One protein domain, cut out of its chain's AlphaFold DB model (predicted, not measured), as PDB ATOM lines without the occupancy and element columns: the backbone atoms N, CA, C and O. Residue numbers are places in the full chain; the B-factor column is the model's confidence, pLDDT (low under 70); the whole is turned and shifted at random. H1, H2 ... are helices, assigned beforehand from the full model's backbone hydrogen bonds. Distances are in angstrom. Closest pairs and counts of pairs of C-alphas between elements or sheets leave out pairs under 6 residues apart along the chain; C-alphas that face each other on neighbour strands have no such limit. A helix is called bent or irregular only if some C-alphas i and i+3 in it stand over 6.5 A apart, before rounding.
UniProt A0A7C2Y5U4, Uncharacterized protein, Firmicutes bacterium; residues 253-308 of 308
ATOM      1  N   LEU A 253     517.197 488.404 880.553       95.94
ATOM      2  CA  LEU A 253     517.986 487.541 879.664       95.94
ATOM      3  C   LEU A 253     519.438 487.376 880.151       95.94
ATOM      4  O   LEU A 253     520.108 486.413 879.788       95.94
ATOM      5  N   HIS A 254     519.916 488.309 880.981       97.00
ATOM      6  CA  HIS A 254     521.270 488.335 881.534       97.00
ATOM      7  C   HIS A 254     521.206 488.523 883.056       97.00
ATOM      8  O   HIS A 254     521.515 489.604 883.571       97.00
ATOM      9  N   PRO A 255     520.753 487.504 883.801       96.25
ATOM     10  CA  PRO A 255     520.421 487.659 885.211       96.25
ATOM     11  C   PRO A 255     521.657 487.894 886.098       96.25
ATOM     12  O   PRO A 255     521.590 488.709 887.012       96.25
ATOM     13  N   GLU A 256     522.804 487.289 885.771       95.19
ATOM     14  CA  GLU A 256     524.084 487.537 886.458       95.19
ATOM     15  C   GLU A 256     524.544 488.994 886.314       95.19
ATOM     16  O   GLU A 256     524.872 489.661 887.292       95.19
ATOM     17  N   GLU A 257     524.504 489.531 885.093       94.19
ATOM     18  CA  GLU A 257     524.865 490.928 884.836       94.19
ATOM     19  C   GLU A 257     523.868 491.894 885.498       94.19
ATOM     20  O   GLU A 257     524.243 492.949 886.004       94.19
ATOM     21  N   THR A 258     522.592 491.504 885.565       94.25
ATOM     22  CA  THR A 258     521.548 492.261 886.273       94.25
ATOM     23  C   THR A 258     521.843 492.347 887.769       94.25
ATOM     24  O   THR A 258     521.757 493.429 888.347       94.25
ATOM     25  N   LEU A 259     522.229 491.228 888.391       93.81
ATOM     26  CA  LEU A 259     522.605 491.170 889.801       93.81
ATOM     27  C   LEU A 259     523.869 491.996 890.086       93.81
ATOM     28  O   LEU A 259     523.887 492.784 891.032       93.81
ATOM     29  N   LYS A 260     524.900 491.874 889.238       91.31
ATOM     30  CA  LYS A 260     526.144 492.651 889.358       91.31
ATOM     31  C   LYS A 260     525.897 494.150 889.252       91.31
ATOM     32  O   LYS A 260     526.404 494.908 890.075       91.31
ATOM     33  N   ASN A 261     525.100 494.584 888.278       90.00
ATOM     34  CA  ASN A 261     524.794 496.003 888.105       90.00
ATOM     35  C   ASN A 261     523.972 496.555 889.270       90.00
ATOM     36  O   ASN A 261     524.314 497.618 889.782       90.00
ATOM     37  N   PHE A 262     522.993 495.796 889.772       88.12
ATOM     38  CA  PHE A 262     522.266 496.178 890.983       88.12
ATOM     39  C   PHE A 262     523.209 496.346 892.183       88.12
ATOM     40  O   PHE A 262     523.152 497.358 892.876       88.12
ATOM     41  N   TYR A 263     524.125 495.398 892.416       86.12
ATOM     42  CA  TYR A 263     525.096 495.522 893.505       86.12
ATOM     43  C   TYR A 263     526.015 496.738 893.324       86.12
ATOM     44  O   TYR A 263     526.227 497.498 894.263       86.12
ATOM     45  N   ARG A 264     526.535 496.976 892.114       88.44
ATOM     46  CA  ARG A 264     527.395 498.139 891.832       88.44
ATOM     47  C   ARG A 264     526.684 499.458 892.130       88.44
ATOM     48  O   ARG A 264     527.260 500.319 892.793       88.44
ATOM     49  N   GLU A 265     525.446 499.607 891.667       85.12
ATOM     50  CA  GLU A 265     524.623 500.801 891.897       85.12
ATOM     51  C   GLU A 265     524.362 501.019 893.398       85.12
ATOM     52  O   GLU A 265     524.622 502.108 893.915       85.12
ATOM     53  N   HIS A 266     523.955 499.969 894.116       82.31
ATOM     54  CA  HIS A 266     523.469 500.060 895.501       82.31
ATOM     55  C   HIS A 266     524.506 499.802 896.606       82.31
ATOM     56  O   HIS A 266     524.207 499.963 897.793       82.31
ATOM     57  N   SER A 267     525.717 499.381 896.256       83.25
ATOM     58  CA  SER A 267     526.801 499.139 897.218       83.25
ATOM     59  C   SER A 267     528.007 500.023 896.928       83.25
ATOM     60  O   SER A 267     528.560 500.623 897.850       83.25
ATOM     61  N   CYS A 268     528.400 500.159 895.657       88.81
ATOM     62  CA  CYS A 268     529.594 500.921 895.293       88.81
ATOM     63  C   CYS A 268     529.277 502.403 895.083       88.81
ATOM     64  O   CYS A 268     529.878 503.258 895.733       88.81
ATOM     65  N   TYR A 269     528.326 502.729 894.205       89.56
ATOM     66  CA  TYR A 269     528.009 504.127 893.906       89.56
ATOM     67  C   TYR A 269     527.314 504.829 895.076       89.56
ATOM     68  O   TYR A 269     527.712 505.942 895.411       89.56
ATOM     69  N   GLU A 270     526.376 504.175 895.772       86.31
ATOM     70  CA  GLU A 270     525.799 504.716 897.017       86.31
ATOM     71  C   GLU A 270     526.869 505.104 898.057       86.31
ATOM     72  O   GLU A 270     526.734 506.123 898.729       86.31
ATOM     73  N   LYS A 271     527.953 504.325 898.180       87.12
ATOM     74  CA  LYS A 271     528.998 504.566 899.187       87.12
ATOM     75  C   LYS A 271     530.058 505.569 898.731       87.12
ATOM     76  O   LYS A 271     530.505 506.398 899.521       87.12
ATOM     77  N   TYR A 272     530.490 505.479 897.476       91.12
ATOM     78  CA  TYR A 272     531.714 506.138 897.016       91.12
ATOM     79  C   TYR A 272     531.490 507.258 895.999       91.12
ATOM     80  O   TYR A 272     532.408 508.049 895.792       91.12
ATOM     81  N   ALA A 273     530.314 507.375 895.368       90.94
ATOM     82  CA  ALA A 273     530.133 508.273 894.221       90.94
ATOM     83  C   ALA A 273     530.516 509.729 894.515       90.94
ATOM     84  O   ALA A 273     531.179 510.351 893.694       90.94
ATOM     85  N   VAL A 274     530.170 510.248 895.697       90.81
ATOM     86  CA  VAL A 274     530.513 511.619 896.113       90.81
ATOM     87  C   VAL A 274     532.029 511.829 896.146       90.81
ATOM     88  O   VAL A 274     532.541 512.795 895.581       90.81
ATOM     89  N   TYR A 275     532.763 510.910 896.777       91.75
ATOM     90  CA  TYR A 275     534.219 510.990 896.870       91.75
ATOM     91  C   TYR A 275     534.875 510.815 895.504       91.75
ATOM     92  O   TYR A 275     535.787 511.560 895.162       91.75
ATOM     93  N   ILE A 276     534.401 509.857 894.708       94.31
ATOM     94  CA  ILE A 276     534.973 509.549 893.397       94.31
ATOM     95  C   ILE A 276     534.740 510.688 892.413       94.31
ATOM     96  O   ILE A 276     535.676 511.065 891.712       94.31
ATOM     97  N   ALA A 277     533.542 511.276 892.400       93.44
ATOM     98  CA  ALA A 277     533.253 512.460 891.603       93.44
ATOM     99  C   ALA A 277     534.245 513.581 891.949       93.44
ATOM    100  O   ALA A 277     534.882 514.132 891.054       93.44
ATOM    101  N   ARG A 278     534.461 513.850 893.246       92.06
ATOM    102  CA  ARG A 278     535.422 514.858 893.718       92.06
ATOM    103  C   ARG A 278     536.864 514.545 893.325       92.06
ATOM    104  O   ARG A 278     537.573 515.422 892.848       92.06
ATOM    105  N   ILE A 279     537.317 513.310 893.555       93.06
ATOM    106  CA  ILE A 279     538.699 512.885 893.292       93.06
ATOM    107  C   ILE A 279     539.010 512.958 891.795       93.06
ATOM    108  O   ILE A 279     540.079 513.437 891.427       93.06
ATOM    109  N   LYS A 280     538.080 512.501 890.946       93.69
ATOM    110  CA  LYS A 280     538.244 512.467 889.485       93.69
ATOM    111  C   LYS A 280     537.846 513.774 888.794       93.69
ATOM    112  O   LYS A 280     538.071 513.903 887.596       93.69
ATOM    113  N   ASN A 281     537.270 514.723 889.534       93.69
ATOM    114  CA  ASN A 281     536.631 515.925 889.001       93.69
ATOM    115  C   ASN A 281     535.626 515.604 887.869       93.69
ATOM    116  O   ASN A 281     535.627 516.241 886.819       93.69
ATOM    117  N   ASP A 282     534.792 514.579 888.080       94.56
ATOM    118  CA  ASP A 282     533.861 514.052 887.074       94.56
ATOM    119  C   ASP A 282     532.410 514.024 887.601       94.56
ATOM    120  O   ASP A 282     532.033 513.118 888.356       94.56
ATOM    121  N   PRO A 283     531.552 514.978 887.187       91.81
ATOM    122  CA  PRO A 283     530.161 515.037 887.626       91.81
ATOM    123  C   PRO A 283     529.275 513.937 887.019       91.81
ATOM    124  O   PRO A 283     528.122 513.797 887.446       91.81
ATOM    125  N   SER A 284     529.751 513.173 886.026       93.75
ATOM    126  CA  SER A 284     529.003 512.048 885.447       93.75
ATOM    127  C   SER A 284     528.917 510.857 886.407       93.75
ATOM    128  O   SER A 284     527.936 510.114 886.380       93.75
ATOM    129  N   VAL A 285     529.873 510.733 887.338       92.56
ATOM    130  CA  VAL A 285     529.851 509.734 888.420       92.56
ATOM    131  C   VAL A 285     528.606 509.900 889.292       92.56
ATOM    132  O   VAL A 285     528.009 508.910 889.708       92.56
ATOM    133  N   CYS A 286     528.154 511.139 889.515       91.12
ATOM    134  CA  CYS A 286     526.939 511.402 890.280       91.12
ATOM    135  C   CYS A 286     525.688 510.807 889.614       91.12
ATOM    136  O   CYS A 286     524.775 510.394 890.318       91.12
ATOM    137  N   GLU A 287     525.640 510.701 888.281       90.81
ATOM    138  CA  GLU A 287     524.493 510.110 887.562       90.81
ATOM    139  C   GLU A 287     524.371 508.593 887.759       90.81
ATOM    140  O   GLU A 287     523.364 507.998 887.380       90.81
ATOM    141  N   LYS A 288     525.398 507.958 888.335       89.44
ATOM    142  CA  LYS A 288     525.394 506.537 888.698       89.44
ATOM    143  C   LYS A 288     524.845 506.281 890.098       89.44
ATOM    144  O   LYS A 288     524.588 505.131 890.438       89.44
ATOM    145  N   ILE A 289     524.655 507.329 890.904       85.75
ATOM    146  CA  ILE A 289     523.886 507.220 892.144       85.75
ATOM    147  C   ILE A 289     522.450 506.879 891.738       85.75
ATOM    148  O   ILE A 289     521.930 507.508 890.816       85.75
ATOM    149  N   PRO A 290     521.765 505.943 892.404       73.06
ATOM    150  CA  PRO A 290     520.359 505.682 892.132       73.06
ATOM    151  C   PRO A 290     519.483 506.845 892.661       73.06
ATOM    152  O   PRO A 290     518.841 506.778 893.703       73.06
ATOM    153  N   VAL A 291     519.488 507.975 891.935       59.19
ATOM    154  CA  VAL A 291     518.877 509.277 892.302       59.19
ATOM    155  C   VAL A 291     517.354 509.236 892.356       59.19
ATOM    156  O   VAL A 291     516.720 510.066 893.009       59.19
ATOM    157  N   LYS A 292     516.743 508.281 891.650       56.72
ATOM    158  CA  LYS A 292     515.282 508.124 891.568       56.72
ATOM    159  C   LYS A 292     514.665 507.641 892.889       56.72
ATOM    160  O   LYS A 292     513.460 507.429 892.966       56.72
ATOM    161  N   GLU A 293     515.484 507.498 893.923       58.19
ATOM    162  CA  GLU A 293     515.166 506.864 895.189       58.19
ATOM    163  C   GLU A 293     515.241 507.919 896.281       58.19
ATOM    164  O   GLU A 293     516.281 508.523 896.533       58.19
ATOM    165  N   THR A 294     514.110 508.182 896.921       62.75
ATOM    166  CA  THR A 294     513.888 509.307 897.840       62.75
ATOM    167  C   THR A 294     515.001 509.547 898.869       62.75
ATOM    168  O   THR A 294     515.256 510.701 899.207       62.75
ATOM    169  N   HIS A 295     515.682 508.494 899.342       63.34
ATOM    170  CA  HIS A 295     516.755 508.586 900.340       63.34
ATOM    171  C   HIS A 295     518.117 509.017 899.756       63.34
ATOM    172  O   HIS A 295     518.855 509.745 900.414       63.34
ATOM    173  N   ASN A 296     518.415 508.672 898.497       72.81
ATOM    174  CA  ASN A 296     519.666 509.023 897.809       72.81
ATOM    175  C   ASN A 296     519.613 510.395 897.126       72.81
ATOM    176  O   ASN A 296     520.621 510.888 896.617       72.81
ATOM    177  N   LYS A 297     518.451 511.060 897.140       82.25
ATOM    178  CA  LYS A 297     518.281 512.407 896.581       82.25
ATOM    179  C   LYS A 297     519.239 513.424 897.208       82.25
ATOM    180  O   LYS A 297     519.763 514.278 896.493       82.25
ATOM    181  N   LEU A 298     519.467 513.339 898.522       82.00
ATOM    182  CA  LEU A 298     520.417 514.212 899.214       82.00
ATOM    183  C   LEU A 298     521.854 513.908 898.781       82.00
ATOM    184  O   LEU A 298     522.564 514.834 898.412       82.00
ATOM    185  N   LEU A 299     522.230 512.627 898.736       84.44
ATOM    186  CA  LEU A 299     523.550 512.174 898.291       84.44
ATOM    187  C   LEU A 299     523.860 512.640 896.860       84.44
ATOM    188  O   LEU A 299     524.939 513.157 896.582       84.44
ATOM    189  N   TYR A 300     522.900 512.508 895.943       88.81
ATOM    190  CA  TYR A 300     523.050 513.000 894.574       88.81
ATOM    191  C   TYR A 300     523.211 514.517 894.516       88.81
ATOM    192  O   TYR A 300     524.085 515.022 893.809       88.81
ATOM    193  N   LYS A 301     522.373 515.250 895.259       88.56
ATOM    194  CA  LYS A 301     522.451 516.709 895.333       88.56
ATOM    195  C   LYS A 301     523.818 517.145 895.865       88.56
ATOM    196  O   LYS A 301     524.463 517.973 895.232       88.56
ATOM    197  N   GLU A 302     524.280 516.528 896.951       87.81
ATOM    198  CA  GLU A 302     525.603 516.755 897.535       87.81
ATOM    199  C   GLU A 302     526.728 516.443 896.540       87.81
ATOM    200  O   GLU A 302     527.684 517.207 896.431       87.81
ATOM    201  N   CYS A 303     526.610 515.355 895.774       90.44
ATOM    202  CA  CYS A 303     527.568 515.009 894.726       90.44
ATOM    203  C   CYS A 303     527.647 516.111 893.656       90.44
ATOM    204  O   CYS A 303     528.734 516.551 893.294       90.44
ATOM    205  N   LYS A 304     526.496 516.596 893.170       91.75
ATOM    206  CA  LYS A 304     526.416 517.612 892.108       91.75
ATOM    207  C   LYS A 304     526.826 519.012 892.548       91.75
ATOM    208  O   LYS A 304     527.366 519.758 891.737       91.75
ATOM    209  N   GLU A 305     526.551 519.395 893.792       90.00
ATOM    210  CA  GLU A 305     526.847 520.741 894.302       90.00
ATOM    211  C   GLU A 305     528.344 521.040 894.406       90.00
ATOM    212  O   GLU A 305     528.720 522.202 894.417       90.00
ATOM    213  N   GLN A 306     529.204 520.021 894.380       87.69
ATOM    214  CA  GLN A 306     530.664 520.186 894.404       87.69
ATOM    215  C   GLN A 306     531.259 520.742 893.104       87.69
ATOM    216  O   GLN A 306     532.440 521.071 893.072       87.69
ATOM    217  N   PHE A 307     530.455 520.824 892.042       88.25
ATOM    218  CA  PHE A 307     530.868 521.260 890.705       88.25
ATOM    219  C   PHE A 307     530.203 522.572 890.265       88.25
ATOM    220  O   PHE A 307     530.237 522.903 889.080       88.25
ATOM    221  N   LYS A 308     529.533 523.271 891.188       82.38
ATOM    222  CA  LYS A 308     528.925 524.589 890.964       82.38
ATOM    223  C   LYS A 308     529.809 525.676 891.549       82.38
ATOM    224  O   LYS A 308     529.887 526.739 890.901       82.38
TER     225      LYS A 308
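This is residues 253 to 308 of the 308 residues of an uncharacterized protein of Firmicutes bacterium (UniProt A0A7C2Y5U4). One long kinked helix, H1, sticks out at residues 255 to 261, and the short H2 and H3 pack on its later part, making a small body of three helices. The 56 printed residues hold H1, H2 and H3 in that order, with no named strand: all helix. The whole is elongated, 40 by 25 by 16 A, and only just compact, close to loose, with a radius of gyration of the C-alphas of 11.9 A.

H1, residues 255 to 280, spans 30.8 A from C-alpha 255 at (520.421, 487.659, 885.211). It has a kink of 71 degrees near residue 271 and is irregular: C-alphas 271 and 274 are 7.8 A apart. H2 is residues 285 to 288. H3, residues 297 to 305, spans 12.2 A to C-alpha 305 at (526.847, 520.741, 894.302).

H1 touches H2 with residues 265 to 277 alone; the closest C-alphas, Ala 277 and Val 285, are 5.4 A apart. H1 touches H3 with residues 270 to 278 alone, closest at the C-alphas of Val 274 and Cys 303, 4.7 A, at a steep tilt of 43 degrees, the same way. H2 touches H3, closest at the C-alphas of Cys 286 and Cys 303, 5.8 A. In H3 every O i to N i+4 pair is within hydrogen-bond range, in H1 17 of 22; H2 is too short for such a pair.

The C-alphas of Leu 253 and Lys 308, the two farthest apart, are 40.2 A apart. The printed part has no cut; the link H1 to H2 is tight, H2 to H3 short. Residues 291 to 295 have pLDDT under 70.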